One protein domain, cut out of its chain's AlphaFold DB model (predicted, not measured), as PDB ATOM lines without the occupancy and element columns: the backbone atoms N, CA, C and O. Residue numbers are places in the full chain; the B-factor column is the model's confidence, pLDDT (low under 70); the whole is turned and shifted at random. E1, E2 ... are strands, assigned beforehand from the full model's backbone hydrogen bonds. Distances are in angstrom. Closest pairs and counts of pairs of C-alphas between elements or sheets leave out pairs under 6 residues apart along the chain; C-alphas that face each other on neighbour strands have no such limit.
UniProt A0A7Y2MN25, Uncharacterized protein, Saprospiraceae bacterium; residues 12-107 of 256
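What this domain is: This is residues 12 to 107 of the 256 residues of an uncharacterized protein of Saprospiraceae bacterium (UniProt A0A7Y2MN25). This is a slender sandwich of two sheets only partly face to face: the strongly twisted sheet E1 - E2 - E3 - E5 and the smaller sheet E4 - E6 - E7. A long loop, residues 17 to 30, reaches out at one end of the rod; towards the other end, residues 42 to 43 pair with residues 105 to 106, parallel. The printed part has 96 residues with seven named strands, E1 to E7 in order, and no named helix; the class is all strand, and both sheets are antiparallel. It is only just compact, close to loose, with a radius of gyration of the C-alphas of 14.5 A and spans of 51 by 24 by 23 A.

How they stand to each other: E1, residues 12 to 16, and E2, residues 31 to 40, form a hairpin, with N 15 and O 32 3.1 A apart. E2 bends by 56 degrees at residue 37 and forms a hairpin with E3, residues 49 to 54, where N 37 and O 52 are 2.8 A apart. E1, E2 and E3 make a meander, each strand the antiparallel neighbour of the one before. E5, residues 76 to 80, is antiparallel to E3, with N 51 and O 77 3.0 A apart. In the other sheet, E4, residues 63 to 66, pairs with E6, residues 83 to 92, through N 65 and O 88, 2.8 A. E6 and E7, residues 95 to 103, form a hairpin, with N 87 and O 99 2.7 A apart. Between the sheets, the closest C-alphas of E1 and E7 are those of Phe 15 and Phe 97, 6.4 A; E2 and E6 are apart.

Where its parts are: E1 begins at C-alpha 12 (-57.462, 20.281, -11.330). E2 measures 26.1 A, E6 27.7 A and E7 25.8 A, ending at C-alpha 103 (-54.074, 30.806, -23.941).

The domain as a whole: The C-alphas farthest apart, of Asn 24 and Asp 107, are 51.1 A apart. The printed part has no cut, and the link E1 to E2 is long. Residues 12 to 26 and 107 are under pLDDT 70.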
ATOM      1  N   VAL A  12     -58.584  20.902 -12.042       53.59
ATOM      2  CA  VAL A  12     -57.462  20.281 -11.330       53.59
ATOM      3  C   VAL A  12     -56.753  19.333 -12.291       53.59
ATOM      4  O   VAL A  12     -57.326  18.320 -12.699       53.59
ATOM      5  N   PHE A  13     -55.511  19.646 -12.647       57.97
ATOM      6  CA  PHE A  13     -54.659  18.742 -13.419       57.97
ATOM      7  C   PHE A  13     -53.734  17.950 -12.489       57.97
ATOM      8  O   PHE A  13     -53.203  18.479 -11.512       57.97
ATOM      9  N   LEU A  14     -53.541  16.667 -12.809       52.62
ATOM     10  CA  LEU A  14     -52.540  15.809 -12.176       52.62
ATOM     11  C   LEU A  14     -51.250  15.885 -12.996       52.62
ATOM     12  O   LEU A  14     -51.222  15.444 -14.148       52.62
ATOM     13  N   PHE A  15     -50.181  16.422 -12.407       60.41
ATOM     14  CA  PHE A  15     -48.864  16.434 -13.044       60.41
ATOM     15  C   PHE A  15     -48.086  15.197 -12.616       60.41
ATOM     16  O   PHE A  15     -47.874  14.969 -11.424       60.41
ATOM     17  N   ASN A  16     -47.654  14.400 -13.596       55.09
ATOM     18  CA  ASN A  16     -46.699  13.322 -13.364       55.09
ATOM     19  C   ASN A  16     -45.296  13.940 -13.339       55.09
ATOM     20  O   ASN A  16     -44.856  14.501 -14.344       55.09
ATOM     21  N   GLY A  17     -44.620  13.872 -12.193       52.75
ATOM     22  CA  GLY A  17     -43.229  14.307 -12.068       52.75
ATOM     23  C   GLY A  17     -42.261  13.283 -12.660       52.75
ATOM     24  O   GLY A  17     -42.554  12.089 -12.706       52.75
ATOM     25  N   CYS A  18     -41.085  13.740 -13.092       51.88
ATOM     26  CA  CYS A  18     -39.931  12.865 -13.294       51.88
ATOM     27  C   CYS A  18     -39.067  12.937 -12.033       51.88
ATOM     28  O   CYS A  18     -38.309  13.887 -11.881       51.88
ATOM     29  N   SER A  19     -39.156  11.953 -11.129       56.03
ATOM     30  CA  SER A  19     -38.126  11.802 -10.096       56.03
ATOM     31  C   SER A  19     -36.994  10.948 -10.658       56.03
ATOM     32  O   SER A  19     -37.134   9.730 -10.790       56.03
ATOM     33  N   SER A  20     -35.867  11.562 -11.004       53.59
ATOM     34  CA  SER A  20     -34.629  10.814 -11.192       53.59
ATOM     35  C   SER A  20     -33.985  10.578  -9.828       53.59
ATOM     36  O   SER A  20     -33.069  11.304  -9.483       53.59
ATOM     37  N   ASP A  21     -34.473   9.609  -9.043       48.22
ATOM     38  CA  ASP A  21     -33.570   8.798  -8.215       48.22
ATOM     39  C   ASP A  21     -34.223   7.571  -7.574       48.22
ATOM     40  O   ASP A  21     -35.395   7.547  -7.201       48.22
ATOM     41  N   ASN A  22     -33.410   6.523  -7.474       53.88
ATOM     42  CA  ASN A  22     -33.749   5.162  -7.066       53.88
ATOM     43  C   ASN A  22     -33.577   4.963  -5.544       53.88
ATOM     44  O   ASN A  22     -33.123   3.903  -5.111       53.88
ATOM     45  N   ASP A  23     -33.894   5.986  -4.743       51.53
ATOM     46  CA  ASP A  23     -33.754   5.967  -3.284       51.53
ATOM     47  C   ASP A  23     -35.116   6.136  -2.595       51.53
ATOM     48  O   ASP A  23     -35.898   7.036  -2.901       51.53
ATOM     49  N   ASN A  24     -35.401   5.266  -1.620       53.38
ATOM     50  CA  ASN A  24     -36.667   5.174  -0.871       53.38
ATOM     51  C   ASN A  24     -36.931   6.367   0.084       53.38
ATOM     52  O   ASN A  24     -37.635   6.220   1.081       53.38
ATOM     53  N   ASN A  25     -36.352   7.537  -0.193       56.91
ATOM     54  CA  ASN A  25     -36.542   8.776   0.557       56.91
ATOM     55  C   ASN A  25     -36.514   9.991  -0.388       56.91
ATOM     56  O   ASN A  25     -35.749  10.932  -0.190       56.91
ATOM     57  N   SER A  26     -37.312   9.940  -1.457       63.22
ATOM     58  CA  SER A  26     -37.502  11.086  -2.346       63.22
ATOM     59  C   SER A  26     -38.343  12.146  -1.634       63.22
ATOM     60  O   SER A  26     -39.507  11.913  -1.312       63.22
ATOM     61  N   SER A  27     -37.752  13.318  -1.397       72.25
ATOM     62  CA  SER A  27     -38.416  14.512  -0.859       72.25
ATOM     63  C   SER A  27     -39.280  15.233  -1.903       72.25
ATOM     64  O   SER A  27     -39.537  16.420  -1.772       72.25
ATOM     65  N   CYS A  28     -39.660  14.562  -2.992       77.06
ATOM     66  CA  CYS A  28     -40.484  15.130  -4.050       77.06
ATOM     67  C   CYS A  28     -41.799  14.342  -4.139       77.06
ATOM     68  O   CYS A  28     -41.761  13.108  -4.253       77.06
ATOM     69  N   PRO A  29     -42.970  15.007  -4.096       80.94
ATOM     70  CA  PRO A  29     -44.240  14.315  -4.255       80.94
ATOM     71  C   PRO A  29     -44.290  13.600  -5.614       80.94
ATOM     72  O   PRO A  29     -43.803  14.100  -6.617       80.94
ATOM     73  N   GLN A  30     -44.872  12.404  -5.680       74.94
ATOM     74  CA  GLN A  30     -44.959  11.664  -6.954       74.94
ATOM     75  C   GLN A  30     -45.966  12.299  -7.926       74.94
ATOM     76  O   GLN A  30     -45.850  12.170  -9.145       74.94
ATOM     77  N   THR A  31     -46.950  13.007  -7.374       73.75
ATOM     78  CA  THR A  31     -47.967  13.754  -8.108       73.75
ATOM     79  C   THR A  31     -48.123  15.123  -7.482       73.75
ATOM     80  O   THR A  31     -48.194  15.231  -6.258       73.75
ATOM     81  N   LEU A  32     -48.249  16.145  -8.320       82.94
ATOM     82  CA  LEU A  32     -48.588  17.488  -7.881       82.94
ATOM     83  C   LEU A  32     -49.993  17.844  -8.366       82.94
ATOM     84  O   LEU A  32     -50.339  17.568  -9.517       82.94
ATOM     85  N   ASN A  33     -50.780  18.470  -7.496       83.00
ATOM     86  CA  ASN A  33     -52.035  19.104  -7.870       83.00
ATOM     87  C   ASN A  33     -51.762  20.597  -8.049       83.00
ATOM     88  O   ASN A  33     -51.452  21.285  -7.080       83.00
ATOM     89  N   VAL A  34     -51.883  21.087  -9.280       85.81
ATOM     90  CA  VAL A  34     -51.914  22.529  -9.563       85.81
ATOM     91  C   VAL A  34     -53.357  22.887  -9.854       85.81
ATOM     92  O   VAL A  34     -54.011  22.275 -10.706       85.81
ATOM     93  N   GLU A  35     -53.852  23.860  -9.105       89.19
ATOM     94  CA  GLU A  35     -55.147  24.472  -9.327       89.19
ATOM     95  C   GLU A  35     -54.959  25.664 -10.260       89.19
ATOM     96  O   GLU A  35     -54.153  26.554  -9.994       89.19
ATOM     97  N   ILE A  36     -55.695  25.684 -11.368       90.00
ATOM     98  CA  ILE A  36     -55.792  26.878 -12.203       90.00
ATOM     99  C   ILE A  36     -56.889  27.754 -11.603       90.00
ATOM    100  O   ILE A  36     -58.060  27.372 -11.593       90.00
ATOM    101  N   ILE A  37     -56.492  28.917 -11.099       93.38
ATOM    102  CA  ILE A  37     -57.384  29.887 -10.464       93.38
ATOM    103  C   ILE A  37     -58.127  30.688 -11.530       93.38
ATOM    104  O   ILE A  37     -59.342  30.875 -11.441       93.38
ATOM    105  N   SER A  38     -57.410  31.136 -12.559       92.00
ATOM    106  CA  SER A  38     -57.984  31.895 -13.665       92.00
ATOM    107  C   SER A  38     -57.204  31.684 -14.960       92.00
ATOM    108  O   SER A  38     -56.004  31.411 -14.946       92.00
ATOM    109  N   ILE A  39     -57.909  31.800 -16.085       93.88
ATOM    110  CA  ILE A  39     -57.335  31.926 -17.426       93.88
ATOM    111  C   ILE A  39     -58.108  33.033 -18.132       93.88
ATOM    112  O   ILE A  39     -59.335  32.970 -18.235       93.88
ATOM    113  N   GLU A  40     -57.385  34.015 -18.655       92.31
ATOM    114  CA  GLU A  40     -57.906  35.021 -19.567       92.31
ATOM    115  C   GLU A  40     -57.255  34.831 -20.937       92.31
ATOM    116  O   GLU A  40     -56.041  34.959 -21.112       92.31
ATOM    117  N   ASN A  41     -58.088  34.509 -21.924       89.75
ATOM    118  CA  ASN A  41     -57.672  34.398 -23.314       89.75
ATOM    119  C   ASN A  41     -57.325  35.773 -23.896       89.75
ATOM    120  O   ASN A  41     -57.800  36.811 -23.429       89.75
ATOM    121  N   THR A  42     -56.518  35.790 -24.955       86.56
ATOM    122  CA  THR A  42     -56.269  37.033 -25.689       86.56
ATOM    123  C   THR A  42     -57.458  37.363 -26.567       86.56
ATOM    124  O   THR A  42     -58.075  36.461 -27.130       86.56
ATOM    125  N   VAL A  43     -57.708  38.647 -26.786       79.31
ATOM    126  CA  VAL A  43     -58.631  39.098 -27.831       79.31
ATOM    127  C   VAL A  43     -57.813  39.596 -29.012       79.31
ATOM    128  O   VAL A  43     -56.896  40.403 -28.837       79.31
ATOM    129  N   CYS A  44     -58.113  39.099 -30.206       76.19
ATOM    130  CA  CYS A  44     -57.547  39.588 -31.465       76.19
ATOM    131  C   CYS A  44     -56.023  39.621 -31.549       76.19
ATOM    132  O   CYS A  44     -55.423  40.550 -32.081       76.19
ATOM    133  N   GLY A  45     -55.387  38.576 -31.021       74.56
ATOM    134  CA  GLY A  45     -53.936  38.406 -31.076       74.56
ATOM    135  C   GLY A  45     -53.161  39.411 -30.223       74.56
ATOM    136  O   GLY A  45     -51.940  39.494 -30.346       74.56
ATOM    137  N   SER A  46     -53.845  40.167 -29.360       81.06
ATOM    138  CA  SER A  46     -53.201  41.038 -28.380       81.06
ATOM    139  C   SER A  46     -52.388  40.233 -27.363       81.06
ATOM    140  O   SER A  46     -52.570  39.030 -27.189       81.06
ATOM    141  N   SER A  47     -51.478  40.902 -26.658       88.50
ATOM    142  CA  SER A  47     -50.700  40.312 -25.566       88.50
ATOM    143  C   SER A  47     -51.376  40.542 -24.209       88.50
ATOM    144  O   SER A  47     -50.710  40.922 -23.252       88.50
ATOM    145  N   THR A  48     -52.705  40.435 -24.123       88.56
ATOM    146  CA  THR A  48     -53.454  40.671 -22.870       88.56
ATOM    147  C   THR A  48     -53.761  39.395 -22.100       88.56
ATOM    148  O   THR A  48     -54.381  39.468 -21.044       88.56
ATOM    149  N   GLY A  49     -53.371  38.236 -22.626       92.56
ATOM    150  CA  GLY A  49     -53.668  36.952 -22.019       92.56
ATOM    151  C   GLY A  49     -53.006  36.823 -20.656       92.56
ATOM    152  O   GLY A  49     -51.920  37.367 -20.409       92.56
ATOM    153  N   SER A  50     -53.665  36.097 -19.767       95.25
ATOM    154  CA  SER A  50     -53.161  35.836 -18.430       95.25
ATOM    155  C   SER A  50     -53.611  34.472 -17.932       95.25
ATOM    156  O   SER A  50     -54.597  33.906 -18.406       95.25
ATOM    157  N   PHE A  51     -52.871  33.921 -16.983       96.19
ATOM    158  CA  PHE A  51     -53.374  32.835 -16.162       96.19
ATOM    159  C   PHE A  51     -52.763  32.915 -14.770       96.19
ATOM    160  O   PHE A  51     -51.654  33.418 -14.587       96.19
ATOM    161  N   GLU A  52     -53.491  32.386 -13.799       95.56
ATOM    162  CA  GLU A  52     -53.049  32.278 -12.419       95.56
ATOM    163  C   GLU A  52     -53.163  30.827 -11.974       95.56
ATOM    164  O   GLU A  52     -54.202  30.180 -12.150       95.56
ATOM    165  N   VAL A  53     -52.081  30.316 -11.397       93.62
ATOM    166  CA  VAL A  53     -52.035  28.986 -10.795       93.62
ATOM    167  C   VAL A  53     -51.724  29.063  -9.315       93.62
ATOM    168  O   VAL A  53     -50.979  29.925  -8.861       93.62
ATOM    169  N   LEU A  54     -52.266  28.111  -8.568       89.88
ATOM    170  CA  LEU A  54     -51.986  27.942  -7.158       89.88
ATOM    171  C   LEU A  54     -51.657  26.486  -6.857       89.88
ATOM    172  O   LEU A  54     -52.307  25.552  -7.331       89.88
ATOM    173  N   ILE A  55     -50.658  26.305  -6.004       87.50
ATOM    174  CA  ILE A  55     -50.347  25.029  -5.379       87.50
ATOM    175  C   ILE A  55     -50.547  25.197  -3.885       87.50
ATOM    176  O   ILE A  55     -49.919  26.044  -3.253       87.50
ATOM    177  N   SER A  56     -51.410  24.365  -3.312       79.62
ATOM    178  CA  SER A  56     -51.527  24.251  -1.864       79.62
ATOM    179  C   SER A  56     -50.521  23.215  -1.364       79.62
ATOM    180  O   SER A  56     -50.682  22.015  -1.575       79.62
ATOM    181  N   SER A  57     -49.458  23.688  -0.713       78.25
ATOM    182  CA  SER A  57     -48.510  22.849   0.020       78.25
ATOM    183  C   SER A  57     -48.158  23.508   1.349       78.25
ATOM    184  O   SER A  57     -47.956  24.716   1.423       78.25
ATOM    185  N   ASP A  58     -48.113  22.704   2.402       76.88
ATOM    186  CA  ASP A  58     -47.654  23.059   3.744       76.88
ATOM    187  C   ASP A  58     -46.152  22.795   3.952       76.88
ATOM    188  O   ASP A  58     -45.570  23.291   4.917       76.88
ATOM    189  N   GLU A  59     -45.518  22.059   3.036       84.44
ATOM    190  CA  GLU A  59     -44.107  21.659   3.110       84.44
ATOM    191  C   GLU A  59     -43.183  22.480   2.196       84.44
ATOM    192  O   GLU A  59     -42.004  22.643   2.516       84.44
ATOM    193  N   TYR A  60     -43.694  23.009   1.078       85.94
ATOM    194  CA  TYR A  60     -42.883  23.666   0.046       85.94
ATOM    195  C   TYR A  60     -43.352  25.092  -0.244       85.94
ATOM    196  O   TYR A  60     -44.539  25.405  -0.173       85.94
ATOM    197  N   THR A  61     -42.410  25.946  -0.647       90.06
ATOM    198  CA  THR A  61     -42.696  27.242  -1.274       90.06
ATOM    199  C   THR A  61     -42.505  27.081  -2.783       90.06
ATOM    200  O   THR A  61     -41.360  27.035  -3.231       90.06
ATOM    201  N   PRO A  62     -43.584  26.890  -3.562       92.00
ATOM    202  CA  PRO A  62     -43.478  26.627  -4.992       92.00
ATOM    203  C   PRO A  62     -42.940  27.847  -5.740       92.00
ATOM    204  O   PRO A  62     -43.367  28.972  -5.491       92.00
ATOM    205  N   GLU A  63     -42.060  27.603  -6.707       93.88
ATOM    206  CA  GLU A  63     -41.661  28.600  -7.694       93.88
ATOM    207  C   GLU A  63     -42.145  28.183  -9.092       93.88
ATOM    208  O   GLU A  63     -42.130  27.003  -9.450       93.88
ATOM    209  N   TYR A  64     -42.550  29.154  -9.904       94.69
ATOM    210  CA  TYR A  64     -43.204  28.956 -11.196       94.69
ATOM    211  C   TYR A  64     -42.374  29.552 -12.334       94.69
ATOM    212  O   TYR A  64     -41.742  30.595 -12.169       94.69
ATOM    213  N   SER A  65     -42.413  28.943 -13.516       95.19
ATOM    214  CA  SER A  65     -41.907  29.540 -14.757       95.19
ATOM    215  C   SER A  65     -42.742  29.119 -15.967       95.19
ATOM    216  O   SER A  65     -43.449  28.115 -15.929       95.19
ATOM    217  N   ILE A  66     -42.657  29.878 -17.064       93.44
ATOM    218  CA  ILE A  66     -43.287  29.539 -18.350       93.44
ATOM    219  C   ILE A  66     -42.227  29.366 -19.442       93.44
ATOM    220  O   ILE A  66     -41.814  30.321 -20.093       93.44
ATOM    221  N   GLY A  67     -41.737  28.140 -19.631       76.31
ATOM    222  CA  GLY A  67     -40.752  27.811 -20.672       76.31
ATOM    223  C   GLY A  67     -39.387  28.504 -20.529       76.31
ATOM    224  O   GLY A  67     -38.603  28.507 -21.478       76.31
ATOM    225  N   SER A  68     -39.096  29.093 -19.364       73.62
ATOM    226  CA  SER A  68     -37.838  29.773 -19.035       73.62
ATOM    227  C   SER A  68     -37.176  29.134 -17.812       73.62
ATOM    228  O   SER A  68     -37.831  28.481 -17.003       73.62
ATOM    229  N   VAL A  69     -35.869  29.355 -17.658       78.38
ATOM    230  CA  VAL A  69     -35.081  28.938 -16.479       78.38
ATOM    231  C   VAL A  69     -35.187  29.923 -15.306       78.38
ATOM    232  O   VAL A  69     -34.608  29.686 -14.251       78.38
ATOM    233  N   ILE A  70     -35.895  31.042 -15.493       89.69
ATOM    234  CA  ILE A  70     -36.146  32.037 -14.446       89.69
ATOM    235  C   ILE A  70     -37.464  31.692 -13.757       89.69
ATOM    236  O   ILE A  70     -38.495  31.599 -14.421       89.69
ATOM    237  N   PHE A  71     -37.406  31.534 -12.438       93.81
ATOM    238  CA  PHE A  71     -38.544  31.198 -11.594       93.81
ATOM    239  C   PHE A  71     -39.027  32.415 -10.792       93.81
ATOM    240  O   PHE A  71     -38.240  33.312 -10.482       93.81
ATOM    241  N   GLN A  72     -40.318  32.438 -10.470       94.69
ATOM    242  CA  GLN A  72     -40.975  33.444  -9.633       94.69
ATOM    243  C   GLN A  72     -41.833  32.776  -8.551       94.69
ATOM    244  O   GLN A  72     -42.325  31.672  -8.752       94.69
ATOM    245  N   GLU A  73     -42.031  33.441  -7.413       93.06
ATOM    246  CA  GLU A  73     -42.858  32.920  -6.306       93.06
ATOM    247  C   GLU A  73     -44.368  33.103  -6.551       93.06
ATOM    248  O   GLU A  73     -45.185  32.400  -5.961       93.06
ATOM    249  N   ASP A  74     -44.746  34.043  -7.421       93.25
ATOM    250  CA  ASP A  74     -46.138  34.297  -7.794       93.25
ATOM    251  C   ASP A  74     -46.561  33.376  -8.952       93.25
ATOM    252  O   ASP A  74     -45.839  33.232  -9.938       93.25
ATOM    253  N   GLY A  75     -47.735  32.758  -8.853       93.62
ATOM    254  CA  GLY A  75     -48.307  31.912  -9.901       93.62
ATOM    255  C   GLY A  75     -49.026  32.691 -11.008       93.62
ATOM    256  O   GLY A  75     -49.601  32.074 -11.905       93.62
ATOM    257  N   LEU A  76     -49.026  34.026 -10.942       95.94
ATOM    258  CA  LEU A  76     -49.651  34.905 -11.924       95.94
ATOM    259  C   LEU A  76     -48.714  35.228 -13.101       95.94
ATOM    260  O   LEU A  76     -47.655  35.842 -12.946       95.94
ATOM    261  N   PHE A  77     -49.164  34.897 -14.309       96.31
ATOM    262  CA  PHE A  77     -48.522  35.280 -15.565       96.31
ATOM    263  C   PHE A  77     -49.462  36.180 -16.365       96.31
ATOM    264  O   PHE A  77     -50.617  35.836 -16.598       96.31
ATOM    265  N   THR A  78     -48.968  37.340 -16.796       95.62
ATOM    266  CA  THR A  78     -49.734  38.339 -17.561       95.62
ATOM    267  C   THR A  78     -48.957  38.767 -18.799       95.62
ATOM    268  O   THR A  78     -47.761  38.496 -18.917       95.62
ATOM    269  N   GLY A  79     -49.621  39.447 -19.733       93.06
ATOM    270  CA  GLY A  79     -48.948  39.948 -20.930       93.06
ATOM    271  C   GLY A  79     -48.743  38.883 -22.014       93.06
ATOM    272  O   GLY A  79     -47.879  39.042 -22.875       93.06
ATOM    273  N   LEU A  80     -49.477  37.769 -21.946       93.56
ATOM    274  CA  LEU A  80     -49.284  36.609 -22.810       93.56
ATOM    275  C   LEU A  80     -50.017  36.795 -24.142       93.56
ATOM    276  O   LEU A  80     -51.152  37.265 -24.181       93.56
ATOM    277  N   THR A  81     -49.385  36.395 -25.244       92.31
ATOM    278  CA  THR A  81     -50.065  36.207 -26.537       92.31
ATOM    279  C   THR A  81     -50.754  34.839 -26.581       92.31
ATOM    280  O   THR A  81     -50.401  33.950 -25.801       92.31
ATOM    281  N   ALA A  82     -51.683  34.624 -27.516       91.06
ATOM    282  CA  ALA A  82     -52.255  33.298 -27.736       91.06
ATOM    283  C   ALA A  82     -51.163  32.271 -28.075       91.06
ATOM    284  O   ALA A  82     -50.247  32.549 -28.852       91.06
ATOM    285  N   GLY A  83     -51.262  31.086 -27.484       92.44
ATOM    286  CA  GLY A  83     -50.258  30.038 -27.605       92.44
ATOM    287  C   GLY A  83     -50.295  29.051 -26.445       92.44
ATOM    288  O   GLY A  83     -51.076  29.186 -25.503       92.44
ATOM    289  N   THR A  84     -49.428  28.045 -26.519       94.25
ATOM    290  CA  THR A  84     -49.257  27.046 -25.461       94.25
ATOM    291  C   THR A  84     -47.978  27.334 -24.684       94.25
ATOM    292  O   THR A  84     -46.887  27.326 -25.250       94.25
ATOM    293  N   TYR A  85     -48.119  27.556 -23.382       93.81
ATOM    294  CA  TYR A  85     -47.036  27.824 -22.445       93.81
ATOM    295  C   TYR A  85     -46.747  26.577 -21.623       93.81
ATOM    296  O   TYR A  85     -47.651  26.005 -21.015       93.81
ATOM    297  N   GLN A  86     -45.479  26.167 -21.581       93.38
ATOM    298  CA  GLN A  86     -45.046  25.113 -20.672       93.38
ATOM    299  C   GLN A  86     -44.839  25.711 -19.277       93.38
ATOM    300  O   GLN A  86     -43.787  26.284 -19.003       93.38
ATOM    301  N   LEU A  87     -45.840  25.586 -18.410       93.62
ATOM    302  CA  LEU A  87     -45.709  25.857 -16.987       93.62
ATOM    303  C   LEU A  87     -44.746  24.840 -16.373       93.62
ATOM    304  O   LEU A  87     -44.983  23.635 -16.466       93.62
ATOM    305  N   VAL A  88     -43.697  25.326 -15.722       92.12
ATOM    306  CA  VAL A  88     -42.810  24.536 -14.871       92.12
ATOM    307  C   VAL A  88     -43.000  24.995 -13.436       92.12
ATOM    308  O   VAL A  88     -42.958  26.184 -13.138       92.12
ATOM    309  N   VAL A  89     -43.208  24.036 -12.549       91.94
ATOM    310  CA  VAL A  89     -43.294  24.250 -11.111       91.94
ATOM    311  C   VAL A  89     -42.105  23.568 -10.465       91.94
ATOM    312  O   VAL A  89     -41.902  22.373 -10.671       91.94
ATOM    313  N   LYS A  90     -41.369  24.301  -9.635       91.12
ATOM    314  CA  LYS A  90     -40.265  23.791  -8.832       91.12
ATOM    315  C   LYS A  90     -40.624  23.862  -7.349       91.12
ATOM    316  O   LYS A  90     -40.970  24.926  -6.849       91.12
ATOM    317  N   LEU A  91     -40.547  22.727  -6.655       90.50
ATOM    318  CA  LEU A  91     -40.729  22.651  -5.195       90.50
ATOM    319  C   LEU A  91     -39.387  22.575  -4.448       90.50
ATOM    320  O   LEU A  91     -39.294  22.976  -3.292       90.50
ATOM    321  N   ALA A  92     -38.352  22.058  -5.115       86.38
ATOM    322  CA  ALA A  92     -36.960  21.991  -4.668       86.38
ATOM    323  C   ALA A  92     -36.045  21.845  -5.900       86.38
ATOM    324  O   ALA A  92     -36.546  21.596  -6.996       86.38
ATOM    325  N   GLU A  93     -34.723  21.961  -5.736       83.50
ATOM    326  CA  GLU A  93     -33.757  21.956  -6.855       83.50
ATOM    327  C   GLU A  93     -33.943  20.760  -7.810       83.50
ATOM    328  O   GLU A  93     -34.052  20.946  -9.023       83.50
ATOM    329  N   ASP A  94     -34.121  19.561  -7.251       82.69
ATOM    330  CA  ASP A  94     -34.303  18.308  -7.999       82.69
ATOM    331  C   ASP A  94     -35.783  17.884  -8.143       82.69
ATOM    332  O   ASP A  94     -36.083  16.744  -8.498       82.69
ATOM    333  N   CYS A  95     -36.735  18.777  -7.847       87.88
ATOM    334  CA  CYS A  95     -38.168  18.473  -7.828       87.88
ATOM    335  C   CYS A  95     -38.954  19.458  -8.695       87.88
ATOM    336  O   CYS A  95     -39.390  20.517  -8.229       87.88
ATOM    337  N   GLN A  96     -39.131  19.087  -9.967       89.38
ATOM    338  CA  GLN A  96     -39.832  19.891 -10.964       89.38
ATOM    339  C   GLN A  96     -40.958  19.114 -11.653       89.38
ATOM    340  O   GLN A  96     -40.827  17.932 -11.982       89.38
ATOM    341  N   PHE A  97     -42.057  19.814 -11.917       88.25
ATOM    342  CA  PHE A  97     -43.216  19.330 -12.661       88.25
ATOM    343  C   PHE A  97     -43.477  20.268 -13.824       88.25
ATOM    344  O   PHE A  97     -43.328  21.477 -13.686       88.25
ATOM    345  N   SER A  98     -43.902  19.723 -14.958       89.56
ATOM    346  CA  SER A  98     -44.195  20.528 -16.141       89.56
ATOM    347  C   SER A  98     -45.552  20.199 -16.734       89.56
ATOM    348  O   SER A  98     -45.968  19.036 -16.749       89.56
ATOM    349  N   ASN A  99     -46.206  21.203 -17.308       87.62
ATOM    350  CA  ASN A  99     -47.399  21.012 -18.119       87.62
ATOM    351  C   ASN A  99     -47.668  22.163 -19.056       87.62
ATOM    352  O   ASN A  99     -47.033  23.201 -18.975       87.62
ATOM    353  N   ASN A 100     -48.661  21.977 -19.907       91.06
ATOM    354  CA  ASN A 100     -49.023  22.934 -20.918       91.06
ATOM    355  C   ASN A 100     -50.315  23.641 -20.517       91.06
ATOM    356  O   ASN A 100     -51.348  23.002 -20.332       91.06
ATOM    357  N   ILE A 101     -50.254  24.966 -20.441       92.25
ATOM    358  CA  ILE A 101     -51.419  25.844 -20.349       92.25
ATOM    359  C   ILE A 101     -51.578  26.528 -21.701       92.25
ATOM    360  O   ILE A 101     -50.616  27.062 -22.251       92.25
ATOM    361  N   THR A 102     -52.786  26.502 -22.254       94.12
ATOM    362  CA  THR A 102     -53.087  27.154 -23.531       94.12
ATOM    363  C   THR A 102     -53.868  28.432 -23.276       94.12
ATOM    364  O   THR A 102     -54.919  28.395 -22.644       94.12
ATOM    365  N   ILE A 103     -53.355  29.542 -23.801       94.00
ATOM    366  CA  ILE A 103     -54.074  30.806 -23.941       94.00
ATOM    367  C   ILE A 103     -54.639  30.835 -25.358       94.00
ATOM    368  O   ILE A 103     -53.884  30.803 -26.333       94.00
ATOM    369  N   GLU A 104     -55.960  30.861 -25.489       89.62
ATOM    370  CA  GLU A 104     -56.614  30.927 -26.795       89.62
ATOM    371  C   GLU A 104     -56.696  32.369 -27.305       89.62
ATOM    372  O   GLU A 104     -56.585  33.333 -26.542       89.62
ATOM    373  N   ASN A 105     -56.920  32.515 -28.611       83.44
ATOM    374  CA  ASN A 105     -57.277  33.791 -29.215       83.44
ATOM    375  C   ASN A 105     -58.790  33.844 -29.430       83.44
ATOM    376  O   ASN A 105     -59.308  33.252 -30.377       83.44
ATOM    377  N   THR A 106     -59.496  34.523 -28.536       75.38
ATOM    378  CA  THR A 106     -60.936  34.766 -28.656       75.38
ATOM    379  C   THR A 106     -61.223  35.914 -29.628       75.38
ATOM    380  O   THR A 106     -60.429  36.848 -29.745       75.38
ATOM    381  N   ASP A 107     -62.351  35.826 -30.341       67.12
ATOM    382  CA  ASP A 107     -62.836  36.819 -31.319       67.12
ATOM    383  C   ASP A 107     -61.893  37.110 -32.506       67.12
ATOM    384  O   ASP A 107     -61.895  38.195 -33.078       67.12
TER     385      ASP A 107